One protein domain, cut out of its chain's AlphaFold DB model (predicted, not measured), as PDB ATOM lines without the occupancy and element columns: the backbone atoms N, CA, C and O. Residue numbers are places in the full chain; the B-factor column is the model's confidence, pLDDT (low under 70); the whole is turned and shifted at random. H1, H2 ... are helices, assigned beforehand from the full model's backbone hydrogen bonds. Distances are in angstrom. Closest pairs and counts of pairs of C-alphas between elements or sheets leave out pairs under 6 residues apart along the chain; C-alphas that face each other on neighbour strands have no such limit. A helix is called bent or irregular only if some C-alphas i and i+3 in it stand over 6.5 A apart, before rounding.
ATOM      1  N   ASN A  43     392.319  99.279  60.877       89.31
ATOM      2  CA  ASN A  43     392.803 100.631  61.129       89.31
ATOM      3  C   ASN A  43     392.112 101.311  62.323       89.31
ATOM      4  O   ASN A  43     392.466 102.429  62.689       89.31
ATOM      5  N   GLY A  44     391.180 100.627  62.996       88.94
ATOM      6  CA  GLY A  44     390.333 101.241  64.021       88.94
ATOM      7  C   GLY A  44     391.095 101.868  65.194       88.94
ATOM      8  O   GLY A  44     390.574 102.753  65.864       88.94
ATOM      9  N   LYS A  45     392.339 101.446  65.468       87.00
ATOM     10  CA  LYS A  45     393.183 102.121  66.470       87.00
ATOM     11  C   LYS A  45     393.576 103.532  66.021       87.00
ATOM     12  O   LYS A  45     393.486 104.454  66.823       87.00
ATOM     13  N   VAL A  46     394.023 103.673  64.774       88.62
ATOM     14  CA  VAL A  46     394.440 104.960  64.203       88.62
ATOM     15  C   VAL A  46     393.228 105.868  64.058       88.62
ATOM     16  O   VAL A  46     393.278 107.008  64.501       88.62
ATOM     17  N   GLU A  47     392.117 105.335  63.548       88.56
ATOM     18  CA  GLU A  47     390.861 106.080  63.400       88.56
ATOM     19  C   GLU A  47     390.350 106.633  64.737       88.56
ATOM     20  O   GLU A  47     389.928 107.783  64.804       88.56
ATOM     21  N   ARG A  48     390.432 105.849  65.825       87.31
ATOM     22  CA  ARG A  48     390.068 106.340  67.165       87.31
ATOM     23  C   ARG A  48     390.989 107.458  67.641       87.31
ATOM     24  O   ARG A  48     390.479 108.456  68.125       87.31
ATOM     25  N   SER A  49     392.304 107.308  67.467       86.81
ATOM     26  CA  SER A  49     393.263 108.364  67.822       86.81
ATOM     27  C   SER A  49     392.950 109.654  67.065       86.81
ATOM     28  O   SER A  49     392.753 110.688  67.680       86.81
ATOM     29  N   GLN A  50     392.778 109.569  65.743       87.94
ATOM     30  CA  GLN A  50     392.448 110.723  64.905       87.94
ATOM     31  C   GLN A  50     391.114 111.370  65.291       87.94
ATOM     32  O   GLN A  50     390.982 112.591  65.226       87.94
ATOM     33  N   LYS A  51     390.112 110.571  65.686       90.31
ATOM     34  CA  LYS A  51     388.831 111.094  66.171       90.31
ATOM     35  C   LYS A  51     389.023 111.920  67.446       90.31
ATOM     36  O   LYS A  51     388.475 113.016  67.515       90.31
ATOM     37  N   THR A  52     389.793 111.413  68.408       88.00
ATOM     38  CA  THR A  52     390.137 112.134  69.642       88.00
ATOM     39  C   THR A  52     390.908 113.414  69.328       88.00
ATOM     40  O   THR A  52     390.479 114.482  69.748       88.00
ATOM     41  N   ASP A  53     391.952 113.341  68.496       88.25
ATOM     42  CA  ASP A  53     392.739 114.512  68.087       88.25
ATOM     43  C   ASP A  53     391.842 115.597  67.461       88.25
ATOM     44  O   ASP A  53     391.958 116.784  67.758       88.25
ATOM     45  N   LYS A  54     390.891 115.195  66.608       88.62
ATOM     46  CA  LYS A  54     389.953 116.122  65.964       88.62
ATOM     47  C   LYS A  54     388.958 116.744  66.946       88.62
ATOM     48  O   LYS A  54     388.633 117.918  66.796       88.62
ATOM     49  N   ALA A  55     388.445 115.959  67.888       88.44
ATOM     50  CA  ALA A  55     387.422 116.400  68.831       88.44
ATOM     51  C   ALA A  55     387.987 117.245  69.980       88.44
ATOM     52  O   ALA A  55     387.307 118.151  70.449       88.44
ATOM     53  N   GLU A  56     389.207 116.953  70.429       86.62
ATOM     54  CA  GLU A  56     389.802 117.592  71.606       86.62
ATOM     55  C   GLU A  56     390.792 118.702  71.234       86.62
ATOM     56  O   GLU A  56     390.740 119.782  71.820       86.62
ATOM     57  N   PHE A  57     391.670 118.472  70.249       88.38
ATOM     58  CA  PHE A  57     392.711 119.436  69.881       88.38
ATOM     59  C   PHE A  57     392.249 120.382  68.772       88.38
ATOM     60  O   PHE A  57     392.113 121.585  68.981       88.38
ATOM     61  N   TYR A  58     391.927 119.848  67.591       87.88
ATOM     62  CA  TYR A  58     391.600 120.696  66.435       87.88
ATOM     63  C   TYR A  58     390.266 121.446  66.565       87.88
ATOM     64  O   TYR A  58     390.017 122.374  65.803       87.88
ATOM     65  N   ALA A  59     389.408 121.056  67.510       87.06
ATOM     66  CA  ALA A  59     388.188 121.793  67.828       87.06
ATOM     67  C   ALA A  59     388.434 123.016  68.730       87.06
ATOM     68  O   ALA A  59     387.553 123.867  68.830       87.06
ATOM     69  N   THR A  60     389.584 123.089  69.408       85.12
ATOM     70  CA  THR A  60     389.863 124.099  70.443       85.12
ATOM     71  C   THR A  60     390.987 125.066  70.073       85.12
ATOM     72  O   THR A  60     391.020 126.172  70.608       85.12
ATOM     73  N   VAL A  61     391.878 124.683  69.154       88.25
ATOM     74  CA  VAL A  61     393.028 125.495  68.731       88.25
ATOM     75  C   VAL A  61     392.726 126.354  67.499       88.25
ATOM     76  O   VAL A  61     391.990 125.942  66.599       88.25
ATOM     77  N   ASP A  62     393.341 127.535  67.427       88.75
ATOM     78  CA  ASP A  62     393.377 128.331  66.200       88.75
ATOM     79  C   ASP A  62     394.358 127.702  65.200       88.75
ATOM     80  O   ASP A  62     395.559 127.596  65.444       88.75
ATOM     81  N   LEU A  63     393.841 127.280  64.046       88.25
ATOM     82  CA  LEU A  63     394.632 126.649  62.988       88.25
ATOM     83  C   LEU A  63     395.593 127.622  62.290       88.25
ATOM     84  O   LEU A  63     396.470 127.170  61.553       88.25
ATOM     85  N   SER A  64     395.406 128.930  62.478       90.69
ATOM     86  CA  SER A  64     396.277 129.976  61.938       90.69
ATOM     87  C   SER A  64     397.390 130.406  62.895       90.69
ATOM     88  O   SER A  64     398.213 131.238  62.521       90.69
ATOM     89  N   ALA A  65     397.445 129.824  64.096       87.75
ATOM     90  CA  ALA A  65     398.462 130.145  65.082       87.75
ATOM     91  C   ALA A  65     399.864 129.695  64.629       87.75
ATOM     92  O   ALA A  65     400.062 128.561  64.175       87.75
ATOM     93  N   ASP A  66     400.854 130.575  64.786       91.19
ATOM     94  CA  ASP A  66     402.246 130.314  64.398       91.19
ATOM     95  C   ASP A  66     402.895 129.193  65.239       91.19
ATOM     96  O   ASP A  66     403.803 128.496  64.777       91.19
ATOM     97  N   ASP A  67     402.390 128.973  66.455       90.88
ATOM     98  CA  ASP A  67     402.841 127.987  67.443       90.88
ATOM     99  C   ASP A  67     402.033 126.674  67.420       90.88
ATOM    100  O   ASP A  67     402.242 125.794  68.257       90.88
ATOM    101  N   LEU A  68     401.164 126.464  66.421       89.00
ATOM    102  CA  LEU A  68     400.282 125.288  66.326       89.00
ATOM    103  C   LEU A  68     401.016 123.942  66.500       89.00
ATOM    104  O   LEU A  68     400.468 122.985  67.050       89.00
ATOM    105  N   LYS A  69     402.267 123.849  66.031       89.38
ATOM    106  CA  LYS A  69     403.095 122.638  66.175       89.38
ATOM    107  C   LYS A  69     403.519 122.376  67.620       89.38
ATOM    108  O   LYS A  69     403.589 121.214  68.016       89.38
ATOM    109  N   GLU A  70     403.823 123.428  68.369       90.94
ATOM    110  CA  GLU A  70     404.222 123.342  69.776       90.94
ATOM    111  C   GLU A  70     403.009 122.970  70.624       90.94
ATOM    112  O   GLU A  70     403.059 121.978  71.353       90.94
ATOM    113  N   LEU A  71     401.874 123.635  70.386       88.38
ATOM    114  CA  LEU A  71     400.589 123.301  71.005       88.38
ATOM    115  C   LEU A  71     400.195 121.834  70.758       88.38
ATOM    116  O   LEU A  71     399.751 121.142  71.677       88.38
ATOM    117  N   LEU A  72     400.400 121.320  69.538       89.38
ATOM    118  CA  LEU A  72     400.132 119.914  69.223       89.38
ATOM    119  C   LEU A  72     401.052 118.966  70.005       89.38
ATOM    120  O   LEU A  72     400.591 117.935  70.498       89.38
ATOM    121  N   ALA A  73     402.341 119.290  70.123       88.00
ATOM    122  CA  ALA A  73     403.299 118.467  70.856       88.00
ATOM    123  C   ALA A  73     402.976 118.425  72.360       88.00
ATOM    124  O   ALA A  73     402.972 117.347  72.963       88.00
ATOM    125  N   GLU A  74     402.648 119.571  72.958       87.62
ATOM    126  CA  GLU A  74     402.232 119.672  74.362       87.62
ATOM    127  C   GLU A  74     400.942 118.893  74.637       87.62
ATOM    128  O   GLU A  74     400.848 118.123  75.607       87.62
ATOM    129  N   TRP A  75     399.958 119.027  73.745       88.94
ATOM    130  CA  TRP A  75     398.706 118.289  73.847       88.94
ATOM    131  C   TRP A  75     398.935 116.773  73.742       88.94
ATOM    132  O   TRP A  75     398.422 116.012  74.567       88.94
ATOM    133  N   GLN A  76     399.779 116.318  72.808       87.19
ATOM    134  CA  GLN A  76     400.129 114.900  72.647       87.19
ATOM    135  C   GLN A  76     400.806 114.305  73.889       87.19
ATOM    136  O   GLN A  76     400.536 113.152  74.253       87.19
ATOM    137  N   ILE A  77     401.672 115.069  74.556       84.75
ATOM    138  CA  ILE A  77     402.299 114.644  75.815       84.75
ATOM    139  C   ILE A  77     401.227 114.485  76.897       84.75
ATOM    140  O   ILE A  77     401.180 113.450  77.570       84.75
ATOM    141  N   THR A  78     400.328 115.464  77.011       81.38
ATOM    142  CA  THR A  78     399.229 115.464  77.987       81.38
ATOM    143  C   THR A  78     398.280 114.282  77.789       81.38
ATOM    144  O   THR A  78     398.046 113.512  78.726       81.38
ATOM    145  N   ILE A  79     397.768 114.072  76.570       80.94
ATOM    146  CA  ILE A  79     396.814 112.990  76.286       80.94
ATOM    147  C   ILE A  79     397.461 111.611  76.476       80.94
ATOM    148  O   ILE A  79     396.864 110.715  77.077       80.94
ATOM    149  N   THR A  80     398.724 111.452  76.068       78.12
ATOM    150  CA  THR A  80     399.472 110.201  76.265       78.12
ATOM    151  C   THR A  80     399.707 109.926  77.750       78.12
ATOM    152  O   THR A  80     399.556 108.782  78.194       78.12
ATOM    153  N   GLY A  81     400.032 110.959  78.532       78.00
ATOM    154  CA  GLY A  81     400.190 110.875  79.984       78.00
ATOM    155  C   GLY A  81     398.898 110.452  80.684       78.00
ATOM    156  O   GLY A  81     398.904 109.502  81.468       78.00
ATOM    157  N   ASN A  82     397.774 111.078  80.336       76.88
ATOM    158  CA  ASN A  82     396.460 110.752  80.898       76.88
ATOM    159  C   ASN A  82     396.036 109.311  80.575       76.88
ATOM    160  O   ASN A  82     395.600 108.572  81.465       76.88
ATOM    161  N   VAL A  83     396.238 108.868  79.328       74.69
ATOM    162  CA  VAL A  83     395.986 107.477  78.919       74.69
ATOM    163  C   VAL A  83     396.874 106.507  79.700       74.69
ATOM    164  O   VAL A  83     396.393 105.475  80.177       74.69
ATOM    165  N   LEU A  84     398.158 106.829  79.877       72.56
ATOM    166  CA  LEU A  84     399.084 105.998  80.643       72.56
ATOM    167  C   LEU A  84     398.636 105.863  82.105       72.56
ATOM    168  O   LEU A  84     398.556 104.737  82.598       72.56
ATOM    169  N   ILE A  85     398.278 106.973  82.761       74.06
ATOM    170  CA  ILE A  85     397.786 107.000  84.150       74.06
ATOM    171  C   ILE A  85     396.512 106.156  84.299       74.06
ATOM    172  O   ILE A  85     396.392 105.354  85.237       74.06
ATOM    173  N   ALA A  86     395.564 106.280  83.369       74.00
ATOM    174  CA  ALA A  86     394.337 105.488  83.383       74.00
ATOM    175  C   ALA A  86     394.637 103.981  83.269       74.00
ATOM    176  O   ALA A  86     394.141 103.175  84.066       74.00
ATOM    177  N   LEU A  87     395.511 103.588  82.334       73.75
ATOM    178  CA  LEU A  87     395.914 102.192  82.135       73.75
ATOM    179  C   LEU A  87     396.663 101.619  83.346       73.75
ATOM    180  O   LEU A  87     396.400 100.477  83.745       73.75
ATOM    181  N   THR A  88     397.572 102.386  83.954       72.19
ATOM    182  CA  THR A  88     398.300 101.947  85.153       72.19
ATOM    183  C   THR A  88     397.362 101.782  86.339       72.19
ATOM    184  O   THR A  88     397.465 100.782  87.048       72.19
ATOM    185  N   THR A  89     396.392 102.680  86.510       75.94
ATOM    186  CA  THR A  89     395.408 102.612  87.602       75.94
ATOM    187  C   THR A  89     394.521 101.373  87.482       75.94
ATOM    188  O   THR A  89     394.349 100.628  88.451       75.94
ATOM    189  N   VAL A  90     394.016 101.080  86.278       77.25
ATOM    190  CA  VAL A  90     393.227  99.863  86.010       77.25
ATOM    191  C   VAL A  90     394.056  98.601  86.269       77.25
ATOM    192  O   VAL A  90     393.574  97.661  86.909       77.25
ATOM    193  N   LYS A  91     395.317  98.578  85.823       75.88
ATOM    194  CA  LYS A  91     396.221  97.434  86.018       75.88
ATOM    195  C   LYS A  91     396.575  97.211  87.491       75.88
ATOM    196  O   LYS A  91     396.557  96.068  87.947       75.88
ATOM    197  N   LEU A  92     396.859  98.279  88.238       78.62
ATOM    198  CA  LEU A  92     397.134  98.223  89.678       78.62
ATOM    199  C   LEU A  92     395.927  97.690  90.451       78.62
ATOM    200  O   LEU A  92     396.075  96.752  91.237       78.62
ATOM    201  N   ARG A  93     394.727  98.209  90.163       78.50
ATOM    202  CA  ARG A  93     393.478  97.742  90.778       78.50
ATOM    203  C   ARG A  93     393.244  96.252  90.521       78.50
ATOM    204  O   ARG A  93     392.963  95.514  91.459       78.50
ATOM    205  N   TRP A  94     393.428  95.791  89.284       75.62
ATOM    206  CA  TRP A  94     393.289  94.374  88.935       75.62
ATOM    207  C   TRP A  94     394.300  93.479  89.665       75.62
ATOM    208  O   TRP A  94     393.936  92.430  90.200       75.62
ATOM    209  N   ASN A  95     395.564  93.901  89.735       77.75
ATOM    210  CA  ASN A  95     396.604  93.160  90.448       77.75
ATOM    211  C   ASN A  95     396.303  93.053  91.949       77.75
ATOM    212  O   ASN A  95     396.483  91.980  92.527       77.75
ATOM    213  N   ALA A  96     395.796  94.123  92.569       80.69
ATOM    214  CA  ALA A  96     395.354  94.095  93.960       80.69
ATOM    215  C   ALA A  96     394.210  93.086  94.167       80.69
ATOM    216  O   ALA A  96     394.291  92.245  95.064       80.69
ATOM    217  N   THR A  97     393.197  93.088  93.292       76.25
ATOM    218  CA  THR A  97     392.083  92.123  93.343       76.25
ATOM    219  C   THR A  97     392.561  90.676  93.181       76.25
ATOM    220  O   THR A  97     392.161  89.805  93.951       76.25
ATOM    221  N   LEU A  98     393.463  90.404  92.230       75.19
ATOM    222  CA  LEU A  98     394.032  89.066  92.033       75.19
ATOM    223  C   LEU A  98     394.874  88.593  93.223       75.19
ATOM    224  O   LEU A  98     394.873  87.404  93.537       75.19
ATOM    225  N   ASN A  99     395.621  89.496  93.857       78.25
ATOM    226  CA  ASN A  99     396.448  89.155  95.011       78.25
ATOM    227  C   ASN A  99     395.593  88.857  96.252       78.25
ATOM    228  O   ASN A  99     395.934  87.942  96.999       78.25
ATOM    229  N   LEU A 100     394.472  89.561  96.440       76.50
ATOM    230  CA  LEU A 100     393.497  89.258  97.495       76.50
ATOM    231  C   LEU A 100     392.847  87.886  97.280       76.50
ATOM    232  O   LEU A 100     392.837  87.066  98.194       76.50
ATOM    233  N   LEU A 101     392.399  87.590  96.057       68.25
ATOM    234  CA  LEU A 101     391.803  86.292  95.712       68.25
ATOM    235  C   LEU A 101     392.774  85.117  95.916       68.25
ATOM    236  O   LEU A 101     392.359  84.047  96.345       68.25
ATOM    237  N   ARG A 102     394.073  85.312  95.651       66.81
ATOM    238  CA  ARG A 102     395.099  84.264  95.796       66.81
ATOM    239  C   ARG A 102     395.450  83.944  97.252       66.81
ATOM    240  O   ARG A 102     395.868  82.829  97.534       66.81
ATOM    241  N   LYS A 103     395.296  84.906  98.170       72.44
ATOM    242  CA  LYS A 103     395.570  84.709  99.606       72.44
ATOM    243  C   LYS A 103     394.496  83.875 100.316       72.44
ATOM    244  O   LYS A 103     394.778  83.316 101.369       72.44
ATOM    245  N   HIS A 104     393.302  83.739  99.736       63.88
ATOM    246  CA  HIS A 104     392.209  82.932 100.281       63.88
ATOM    247  C   HIS A 104     392.003  81.662  99.436       63.88
ATOM    248  O   HIS A 104     391.253  81.653  98.462       63.88
ATOM    249  N   HIS A 105     392.674  80.569  99.822       56.62
ATOM    250  CA  HIS A 105     392.693  79.279  99.105       56.62
ATOM    251  C   HIS A 105     391.298  78.627  98.939       56.62
ATOM    252  O   HIS A 105     391.102  77.765  98.084       56.62
ATOM    253  N   THR A 106     390.307  79.071  99.718       58.31
ATOM    254  CA  THR A 106     388.895  78.654  99.676       58.31
ATOM    255  C   THR A 106     388.079  79.263  98.526       58.31
ATOM    256  O   THR A 106     386.951  78.833  98.303       58.31
ATOM    257  N   LEU A 107     388.620  80.216  97.755       55.47
ATOM    258  CA  LEU A 107     387.906  80.889  96.652       55.47
ATOM    259  C   LEU A 107     388.242  80.345  95.250       55.47
ATOM    260  O   LEU A 107     387.785  80.892  94.245       55.47
ATOM    261  N   MET A 108     389.000  79.246  95.158       53.31
ATOM    262  CA  MET A 108     389.317  78.567  93.891       53.31
ATOM    263  C   MET A 108     388.104  78.267  92.982       53.31
ATOM    264  O   MET A 108     388.222  78.525  91.781       53.31
ATOM    265  N   PRO A 109     386.925  77.823  93.477       57.00
ATOM    266  CA  PRO A 109     385.764  77.605  92.603       57.00
ATOM    267  C   PRO A 109     385.200  78.898  91.980       57.00
ATOM    268  O   PRO A 109     384.576  78.845  90.924       57.00
ATOM    269  N   PHE A 110     385.495  80.078  92.542       53.94
ATOM    270  CA  PHE A 110     385.148  81.375  91.941       53.94
ATOM    271  C   PHE A 110     386.109  81.795  90.813       53.94
ATOM    272  O   PHE A 110     385.812  82.704  90.041       53.94
ATOM    273  N   MET A 111     387.268  81.146  90.660       50.03
ATOM    274  CA  MET A 111     388.205  81.486  89.580       50.03
ATOM    275  C   MET A 111     387.687  81.073  88.195       50.03
ATOM    276  O   MET A 111     388.031  81.721  87.203       50.03
ATOM    277  N   GLN A 112     386.827  80.048  88.115       54.22
ATOM    278  CA  GLN A 112     386.227  79.583  86.856       54.22
ATOM    279  C   GLN A 112     385.149  80.550  86.329       54.22
ATOM    280  O   GLN A 112     385.030  80.725  85.116       54.22
ATOM    281  N   THR A 113     384.454  81.278  87.210       53.47
ATOM    282  CA  THR A 113     383.438  82.286  86.848       53.47
ATOM    283  C   THR A 113     384.014  83.668  86.507       53.47
ATOM    284  O   THR A 113     383.329  84.466  85.874       53.47
ATOM    285  N   ILE A 114     385.280  83.961  86.845       51.84
ATOM    286  CA  ILE A 114     385.950  85.253  86.548       51.84
ATOM    287  C   ILE A 114     386.711  85.221  85.202       51.84
ATOM    288  O   ILE A 114     387.089  86.260  84.654       51.84
ATOM    289  N   SER A 115     386.908  84.044  84.604       48.31
ATOM    290  CA  SER A 115     387.532  83.904  83.277       48.31
ATOM    291  C   SER A 115     386.856  84.746  82.164       48.31
ATOM    292  O   SER A 115     387.575  85.411  81.409       48.31
ATOM    293  N   PRO A 116     385.509  84.867  82.104       49.28
ATOM    294  CA  PRO A 116     384.819  85.769  81.177       49.28
ATOM    295  C   PRO A 116     385.067  87.255  81.487       49.28
ATOM    296  O   PRO A 116     385.130  88.077  80.573       49.28
ATOM    297  N   MET A 117     385.294  87.626  82.756       45.88
ATOM    298  CA  MET A 117     385.592  89.015  83.135       45.88
ATOM    299  C   MET A 117     386.942  89.487  82.594       45.88
ATOM    300  O   MET A 117     387.060  90.656  82.243       45.88
ATOM    301  N   LYS A 118     387.944  88.614  82.419       48.72
ATOM    302  CA  LYS A 118     389.194  88.997  81.728       48.72
ATOM    303  C   LYS A 118     388.948  89.450  80.284       48.72
ATOM    304  O   LYS A 118     389.669  90.322  79.803       48.72
ATOM    305  N   SER A 119     387.956  88.872  79.600       48.88
ATOM    306  CA  SER A 119     387.520  89.309  78.264       48.88
ATOM    307  C   SER A 119     386.827  90.674  78.337       48.88
ATOM    308  O   SER A 119     387.199  91.601  77.620       48.88
ATOM    309  N   ILE A 120     385.918  90.847  79.303       50.09
ATOM    310  CA  ILE A 120     385.193  92.105  79.537       50.09
ATOM    311  C   ILE A 120     386.149  93.256  79.890       50.09
ATOM    312  O   ILE A 120     386.001  94.342  79.347       50.09
ATOM    313  N   TYR A 121     387.170  93.039  80.725       47.09
ATOM    314  CA  TYR A 121     388.179  94.063  81.045       47.09
ATOM    315  C   TYR A 121     389.074  94.410  79.851       47.09
ATOM    316  O   TYR A 121     389.415  95.580  79.669       47.09
ATOM    317  N   ARG A 122     389.407  93.430  78.999       47.06
ATOM    318  CA  ARG A 122     390.102  93.683  77.726       47.06
ATOM    319  C   ARG A 122     389.259  94.589  76.819       47.06
ATOM    320  O   ARG A 122     389.789  95.545  76.262       47.06
ATOM    321  N   ASN A 123     387.949  94.339  76.773       44.56
ATOM    322  CA  ASN A 123     386.983  95.125  76.006       44.56
ATOM    323  C   ASN A 123     386.673  96.496  76.643       44.56
ATOM    324  O   ASN A 123     386.387  97.459  75.932       44.56
ATOM    325  N   ARG A 124     386.781  96.632  77.970       39.34
ATOM    326  CA  ARG A 124     386.554  97.904  78.678       39.34
ATOM    327  C   ARG A 124     387.704  98.895  78.505       39.34
ATOM    328  O   ARG A 124     387.470 100.093  78.431       39.34
ATOM    329  N   ILE A 125     388.936  98.405  78.363       44.53
ATOM    330  CA  ILE A 125     390.085  99.236  77.961       44.53
ATOM    331  C   ILE A 125     389.890  99.770  76.531       44.53
ATOM    332  O   ILE A 125     390.251 100.908  76.237       44.53
ATOM    333  N   THR A 126     389.261  98.994  75.643       43.03
ATOM    334  CA  THR A 126     388.879  99.485  74.311       43.03
ATOM    335  C   THR A 126     387.651 100.402  74.322       43.03
ATOM    336  O   THR A 126     387.571 101.267  73.458       43.03
ATOM    337  N   SER A 127     386.732 100.271  75.290       37.09
ATOM    338  CA  SER A 127     385.514 101.096  75.387       37.09
ATOM    339  C   SER A 127     385.673 102.382  76.203       37.09
ATOM    340  O   SER A 127     384.868 103.285  76.050       37.09
TER     341      SER A 127
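Overview. This is residues 43 to 127 of the 131 residues of the protein "Integrase catalytic domain-containing protein" of Escherichia coli (strain 55989 / EAEC) (UniProt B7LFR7). H1 and the kinked H3 fold back over one side of the long helix H2 from its two ends, and their contacts with it are few. The 85 printed residues hold three named helices, H1, H2 and H3 in chain order, and no named strand: all helix. The whole is extended, a rod of 64 by 23 by 16 A, with a radius of gyration of the C-alphas of 19.5 A.

Arrangement. H1, residues 43 to 57, is close to but not clearly touching H2, residues 68 to 103: the closest C-alphas, of Phe 57 and Trp 75, are 7.3 A apart. They run opposite ways at a steep tilt of 60 degrees. H3, residues 105 to 127, is close to but not clearly touching H2, closest at the C-alphas of Leu 101 and Leu 107, 6.7 A. H1 and H3 are apart. Every O i to N i+4 pair is within hydrogen-bond range in H1 and H2; in H3 9 of 19 are, beside 12 of 20 O i to N i+3 pairs.

Along the chain. H1 begins at C-alpha 43 (392.803, 100.631, 61.129) and is 20.7 A long; H2 is 52.7 A. H3, 33.0 A, ends at C-alpha 127 (385.514, 101.096, 75.387); it is irregular, with C-alphas 106 and 109 7.8 A apart, and has a kink of 61 degrees near residue 112.

Size, cuts and confidence. The C-alphas farthest apart, of Ser 64 and Thr 106, are 64.1 A apart. The printed part has no cut; the link H1 to H2 is short, H2 to H3 tight. Residues 101 to 102 and 104 to 127 have pLDDT under 70.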